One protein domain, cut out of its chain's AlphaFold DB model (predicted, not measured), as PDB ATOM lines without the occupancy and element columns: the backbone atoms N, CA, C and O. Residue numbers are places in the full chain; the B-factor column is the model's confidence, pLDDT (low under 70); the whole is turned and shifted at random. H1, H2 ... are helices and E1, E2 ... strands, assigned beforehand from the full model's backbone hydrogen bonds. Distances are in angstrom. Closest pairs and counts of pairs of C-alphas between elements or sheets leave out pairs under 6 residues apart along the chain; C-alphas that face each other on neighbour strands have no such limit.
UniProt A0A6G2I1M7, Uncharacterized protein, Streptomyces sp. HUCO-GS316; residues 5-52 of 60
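This is residues 5 to 52 of the 60 residues of an uncharacterized protein of Streptomyces sp. HUCO-GS316 (UniProt A0A6G2I1M7). A small sheet of three short strands, E1, E2 and E3, has one helix, H1, crossing over one face, and no named helix covers its other face. Residues 5 to 6, ahead of the helix, run beside E1 as a short antiparallel pairing at that edge of the sheet. The printed part has 48 residues with one named helix and three named strands, in the order H1, E1, E2, E3 along the chain; the sheet's order is E1, E2, E3, all antiparallel. The class is mixed, helices and strands, with 21 residues, under half, in named elements. The whole is compact, with a radius of gyration of the C-alphas of 9.5 A and spans of 28 by 22 by 14 A.

In the sheet, E1 is residues 27 to 30, 10.0 A from first to last C-alpha, and begins with C-alpha 27 at (179.057, 187.489, 178.831). E2 is residues 37 to 40, 10.5 A long. E3 is residues 47 to 49, 7.2 A long, and ends with C-alpha 49 at (180.518, 176.814, 175.325). H1 is residues 9 to 18, 14.5 A long, and begins with C-alpha 9 at (167.613, 186.742, 175.541).

E1, E2 and E3 form a meander, each strand the antiparallel neighbour of the one before. E1 and E2 are a hairpin, with 144 degrees between their directions; N 28 and O 39 are within hydrogen-bond range at 2.9 A, as are N 39 and O 28 at 2.9 A. E2 and E3 are a hairpin too, at 164 degrees, with N 38 and O 48 at 2.9 A and N 48 and O 38 at 3.0 A. E2 is the inner strand, and E1 and E3 are the edge strands. H1 is on the sheet at a height over the sheet of 10.2 A. It lies over E1 and, only just, over E2 and E3, with 3 of its C-alphas falling on each of these two. It runs across the strands, at 67 degrees to E1 on the local plane. H1 and E1 are near each other, with 6 pairs of C-alphas within 10 A. The closest C-alphas of H1 and E3 are those of Leu 18 and Ala 48, 7.7 A apart. In H1, 5 of 6 O i to N i+4 pairs are within hydrogen-bond range.

The two C-alphas farthest apart are those of Asp 22 and Val 33, at 27.6 A. The printed part has no cut. The links from H1 to E1, E1 to E2 and E2 to E3 are short, with 8, 6 and 6 residues. The mean pLDDT of the printed part is 83.4, and residues 20 to 22, in the link from H1 to E1, are under 70.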
ATOM      1  N   ARG A   5     179.703 189.521 170.348       88.25
ATOM      2  CA  ARG A   5     178.451 190.234 170.601       88.25
ATOM      3  C   ARG A   5     177.883 189.881 171.972       88.25
ATOM      4  O   ARG A   5     178.093 188.756 172.439       88.25
ATOM      5  N   PRO A   6     177.109 190.784 172.590       87.50
ATOM      6  CA  PRO A   6     176.337 190.436 173.771       87.50
ATOM      7  C   PRO A   6     175.366 189.289 173.465       87.50
ATOM      8  O   PRO A   6     174.852 189.154 172.348       87.50
ATOM      9  N   LEU A   7     175.117 188.455 174.473       86.44
ATOM     10  CA  LEU A   7     174.154 187.360 174.383       86.44
ATOM     11  C   LEU A   7     172.731 187.903 174.154       86.44
ATOM     12  O   LEU A   7     172.316 188.899 174.755       86.44
ATOM     13  N   THR A   8     171.964 187.222 173.308       87.81
ATOM     14  CA  THR A   8     170.522 187.440 173.138       87.81
ATOM     15  C   THR A   8     169.747 186.911 174.345       87.81
ATOM     16  O   THR A   8     170.297 186.202 175.185       87.81
ATOM     17  N   ALA A   9     168.455 187.230 174.448       86.94
ATOM     18  CA  ALA A   9     167.613 186.742 175.541       86.94
ATOM     19  C   ALA A   9     167.584 185.201 175.643       86.94
ATOM     20  O   ALA A   9     167.703 184.670 176.745       86.94
ATOM     21  N   GLY A  10     167.505 184.491 174.508       86.25
ATOM     22  CA  GLY A  10     167.532 183.022 174.483       86.25
ATOM     23  C   GLY A  10     168.873 182.455 174.951       86.25
ATOM     24  O   GLY A  10     168.921 181.583 175.814       86.25
ATOM     25  N   GLU A  11     169.977 183.027 174.472       87.25
ATOM     26  CA  GLU A  11     171.320 182.619 174.900       87.25
ATOM     27  C   GLU A  11     171.569 182.936 176.376       87.25
ATOM     28  O   GLU A  11     172.198 182.148 177.071       87.25
ATOM     29  N   LYS A  12     171.056 184.060 176.888       86.81
ATOM     30  CA  LYS A  12     171.136 184.404 178.315       86.81
ATOM     31  C   LYS A  12     170.423 183.374 179.179       86.81
ATOM     32  O   LYS A  12     170.955 183.027 180.225       86.81
ATOM     33  N   ALA A  13     169.259 182.881 178.755       87.25
ATOM     34  CA  ALA A  13     168.541 181.835 179.479       87.25
ATOM     35  C   ALA A  13     169.344 180.525 179.521       87.25
ATOM     36  O   ALA A  13     169.497 179.945 180.594       87.25
ATOM     37  N   ALA A  14     169.930 180.119 178.390       85.75
ATOM     38  CA  ALA A  14     170.797 178.942 178.322       85.75
ATOM     39  C   ALA A  14     172.062 179.109 179.183       85.75
ATOM     40  O   ALA A  14     172.395 178.244 179.990       85.75
ATOM     41  N   VAL A  15     172.738 180.257 179.077       84.38
ATOM     42  CA  VAL A  15     173.947 180.567 179.852       84.38
ATOM     43  C   VAL A  15     173.650 180.642 181.343       84.38
ATOM     44  O   VAL A  15     174.463 180.165 182.126       84.38
ATOM     45  N   ARG A  16     172.479 181.146 181.755       84.75
ATOM     46  CA  ARG A  16     172.070 181.176 183.169       84.75
ATOM     47  C   ARG A  16     172.026 179.781 183.804       84.75
ATOM     48  O   ARG A  16     172.243 179.671 185.003       84.75
ATOM     49  N   GLY A  17     171.771 178.734 183.018       81.44
ATOM     50  CA  GLY A  17     171.859 177.342 183.472       81.44
ATOM     51  C   GLY A  17     173.281 176.764 183.481       81.44
ATOM     52  O   GLY A  17     173.519 175.757 184.137       81.44
ATOM     53  N   LEU A  18     174.225 177.388 182.768       80.62
ATOM     54  CA  LEU A  18     175.602 176.905 182.589       80.62
ATOM     55  C   LEU A  18     176.617 177.603 183.496       80.62
ATOM     56  O   LEU A  18     177.647 177.017 183.825       80.62
ATOM     57  N   VAL A  19     176.365 178.855 183.880       76.62
ATOM     58  CA  VAL A  19     177.248 179.624 184.762       76.62
ATOM     59  C   VAL A  19     176.577 179.876 186.101       76.62
ATOM     60  O   VAL A  19     175.423 180.290 186.175       76.62
ATOM     61  N   ALA A  20     177.322 179.672 187.185       65.81
ATOM     62  CA  ALA A  20     176.887 180.055 188.519       65.81
ATOM     63  C   ALA A  20     177.021 181.581 188.674       65.81
ATOM     64  O   ALA A  20     178.050 182.084 189.127       65.81
ATOM     65  N   GLY A  21     176.015 182.342 188.238       65.75
ATOM     66  CA  GLY A  21     175.986 183.787 188.458       65.75
ATOM     67  C   GLY A  21     174.875 184.534 187.724       65.75
ATOM     68  O   GLY A  21     174.489 184.179 186.615       65.75
ATOM     69  N   ASP A  22     174.414 185.634 188.324       67.50
ATOM     70  CA  ASP A  22     173.380 186.514 187.749       67.50
ATOM     71  C   ASP A  22     173.933 187.470 186.664       67.50
ATOM     72  O   ASP A  22     173.190 188.143 185.948       67.50
ATOM     73  N   TYR A  23     175.256 187.480 186.472       73.12
ATOM     74  CA  TYR A  23     175.983 188.358 185.548       73.12
ATOM     75  C   TYR A  23     175.974 187.879 184.089       73.12
ATOM     76  O   TYR A  23     176.945 188.055 183.358       73.12
ATOM     77  N   VAL A  24     174.876 187.273 183.624       80.44
ATOM     78  CA  VAL A  24     174.735 186.799 182.229       80.44
ATOM     79  C   VAL A  24     174.882 187.930 181.198       80.44
ATOM     80  O   VAL A  24     175.165 187.689 180.030       80.44
ATOM     81  N   HIS A  25     174.698 189.177 181.631       81.31
ATOM     82  CA  HIS A  25     174.858 190.391 180.834       81.31
ATOM     83  C   HIS A  25     176.322 190.764 180.558       81.31
ATOM     84  O   HIS A  25     176.582 191.431 179.559       81.31
ATOM     85  N   ASP A  26     177.270 190.296 181.375       86.56
ATOM     86  CA  ASP A  26     178.707 190.518 181.167       86.56
ATOM     87  C   ASP A  26     179.337 189.525 180.184       86.56
ATOM     88  O   ASP A  26     180.505 189.676 179.808       86.56
ATOM     89  N   TYR A  27     178.589 188.499 179.770       86.94
ATOM     90  CA  TYR A  27     179.057 187.489 178.831       86.94
ATOM     91  C   TYR A  27     178.758 187.877 177.387       86.94
ATOM     92  O   TYR A  27     177.683 188.365 177.032       86.94
ATOM     93  N   TRP A  28     179.748 187.614 176.545       89.31
ATOM     94  CA  TRP A  28     179.738 187.904 175.125       89.31
ATOM     95  C   TRP A  28     180.055 186.621 174.378       89.31
ATOM     96  O   TRP A  28     181.003 185.912 174.727       89.31
ATOM     97  N   ARG A  29     179.274 186.313 173.345       89.62
ATOM     98  CA  ARG A  29     179.575 185.178 172.476       89.62
ATOM     99  C   ARG A  29     180.449 185.598 171.318       89.62
ATOM    100  O   ARG A  29     180.310 186.689 170.773       89.62
ATOM    101  N   CYS A  30     181.288 184.670 170.910       86.81
ATOM    102  CA  CYS A  30     181.965 184.695 169.634       86.81
ATOM    103  C   CYS A  30     180.930 184.575 168.501       86.81
ATOM    104  O   CYS A  30     180.021 183.736 168.572       86.81
ATOM    105  N   THR A  31     181.056 185.411 167.470       85.06
ATOM    106  CA  THR A  31     180.212 185.359 166.263       85.06
ATOM    107  C   THR A  31     180.920 184.749 165.061       85.06
ATOM    108  O   THR A  31     180.390 184.784 163.953       85.06
ATOM    109  N   ALA A  32     182.110 184.182 165.258       83.88
ATOM    110  CA  ALA A  32     182.759 183.429 164.202       83.88
ATOM    111  C   ALA A  32     181.903 182.212 163.817       83.88
ATOM    112  O   ALA A  32     181.214 181.611 164.647       83.88
ATOM    113  N   VAL A  33     181.967 181.851 162.542       84.19
ATOM    114  CA  VAL A  33     181.306 180.668 161.992       84.19
ATOM    115  C   VAL A  33     181.700 179.422 162.790       84.19
ATOM    116  O   VAL A  33     182.877 179.190 163.059       84.19
ATOM    117  N   GLY A  34     180.708 178.638 163.218       83.81
ATOM    118  CA  GLY A  34     180.910 177.447 164.045       83.81
ATOM    119  C   GLY A  34     181.319 177.720 165.498       83.81
ATOM    120  O   GLY A  34     181.552 176.773 166.247       83.81
ATOM    121  N   CYS A  35     181.400 178.984 165.923       86.19
ATOM    122  CA  CYS A  35     181.862 179.348 167.254       86.19
ATOM    123  C   CYS A  35     180.717 179.308 168.271       86.19
ATOM    124  O   CYS A  35     179.740 180.057 168.182       86.19
ATOM    125  N   LEU A  36     180.872 178.445 169.272       88.25
ATOM    126  CA  LEU A  36     179.958 178.311 170.409       88.25
ATOM    127  C   LEU A  36     180.482 179.000 171.670       88.25
ATOM    128  O   LEU A  36     179.779 179.089 172.669       88.25
ATOM    129  N   ARG A  37     181.723 179.485 171.652       88.25
ATOM    130  CA  ARG A  37     182.361 180.030 172.847       88.25
ATOM    131  C   ARG A  37     181.702 181.342 173.269       88.25
ATOM    132  O   ARG A  37     181.552 182.258 172.457       88.25
ATOM    133  N   PHE A  38     181.393 181.452 174.553       88.88
ATOM    134  CA  PHE A  38     181.045 182.705 175.208       88.88
ATOM    135  C   PHE A  38     181.985 182.959 176.384       88.88
ATOM    136  O   PHE A  38     182.455 182.028 177.030       88.88
ATOM    137  N   GLN A  39     182.296 184.222 176.645       88.38
ATOM    138  CA  GLN A  39     183.218 184.624 177.705       88.38
ATOM    139  C   GLN A  39     182.935 186.050 178.165       88.38
ATOM    140  O   GLN A  39     182.347 186.840 177.423       88.38
ATOM    141  N   ARG A  40     183.374 186.406 179.373       86.88
ATOM    142  CA  ARG A  40     183.313 187.797 179.829       86.88
ATOM    143  C   ARG A  40     184.294 188.668 179.057       86.88
ATOM    144  O   ARG A  40     185.428 188.259 178.798       86.88
ATOM    145  N   TRP A  41     183.887 189.905 178.781       76.38
ATOM    146  CA  TRP A  41     184.740 190.892 178.112       76.38
ATOM    147  C   TRP A  41     186.051 191.145 178.878       76.38
ATOM    148  O   TRP A  41     187.141 191.037 178.316       76.38
ATOM    149  N   TYR A  42     185.953 191.390 180.189       76.50
ATOM    150  CA  TYR A  42     187.097 191.710 181.055       76.50
ATOM    151  C   TYR A  42     187.865 190.483 181.571       76.50
ATOM    152  O   TYR A  42     188.940 190.628 182.149       76.50
ATOM    153  N   LYS A  43     187.341 189.265 181.380       80.75
ATOM    154  CA  LYS A  43     187.927 188.034 181.929       80.75
ATOM    155  C   LYS A  43     187.748 186.880 180.943       80.75
ATOM    156  O   LYS A  43     186.865 186.050 181.090       80.75
ATOM    157  N   LYS A  44     188.619 186.818 179.934       76.19
ATOM    158  CA  LYS A  44     188.536 185.858 178.809       76.19
ATOM    159  C   LYS A  44     188.611 184.376 179.221       76.19
ATOM    160  O   LYS A  44     188.170 183.507 178.472       76.19
ATOM    161  N   ALA A  45     189.183 184.095 180.393       79.56
ATOM    162  CA  ALA A  45     189.207 182.759 180.995       79.56
ATOM    163  C   ALA A  45     187.862 182.363 181.636       79.56
ATOM    164  O   ALA A  45     187.629 181.188 181.890       79.56
ATOM    165  N   ASP A  46     186.988 183.338 181.893       80.31
ATOM    166  CA  ASP A  46     185.668 183.165 182.493       80.31
ATOM    167  C   ASP A  46     184.629 183.062 181.375       80.31
ATOM    168  O   ASP A  46     184.140 184.059 180.838       80.31
ATOM    169  N   GLY A  47     184.368 181.831 180.957       81.69
ATOM    170  CA  GLY A  47     183.517 181.534 179.819       81.69
ATOM    171  C   GLY A  47     183.322 180.040 179.637       81.69
ATOM    172  O   GLY A  47     184.084 179.237 180.174       81.69
ATOM    173  N   ALA A  48     182.307 179.674 178.870       86.44
ATOM    174  CA  ALA A  48     182.041 178.291 178.507       86.44
ATOM    175  C   ALA A  48     181.558 178.210 177.050       86.44
ATOM    176  O   ALA A  48     181.654 179.172 176.282       86.44
ATOM    177  N   SER A  49     181.089 177.037 176.650       88.06
ATOM    178  CA  SER A  49     180.518 176.814 175.325       88.06
ATOM    179  C   SER A  49     179.000 176.849 175.419       88.06
ATOM    180  O   SER A  49     178.418 176.234 176.310       88.06
ATOM    181  N   LEU A  50     178.364 177.575 174.503       88.06
ATOM    182  CA  LEU A  50     176.929 177.489 174.281       88.06
ATOM    183  C   LEU A  50     176.563 176.075 173.800       88.06
ATOM    184  O   LEU A  50     177.400 175.412 173.176       88.06
ATOM    185  N   PRO A  51     175.318 175.634 174.038       86.75
ATOM    186  CA  PRO A  51     174.795 174.410 173.444       86.75
ATOM    187  C   PRO A  51     174.869 174.452 171.912       86.75
ATOM    188  O   PRO A  51     174.797 175.526 171.308       86.75
ATOM    189  N   GLU A  52     174.979 173.285 171.275       87.00
ATOM    190  CA  GLU A  52     175.140 173.181 169.816       87.00
ATOM    191  C   GLU A  52     173.983 173.792 169.015       87.00
ATOM    192  O   GLU A  52     174.201 174.227 167.888       87.00
TER     193      GLU A  52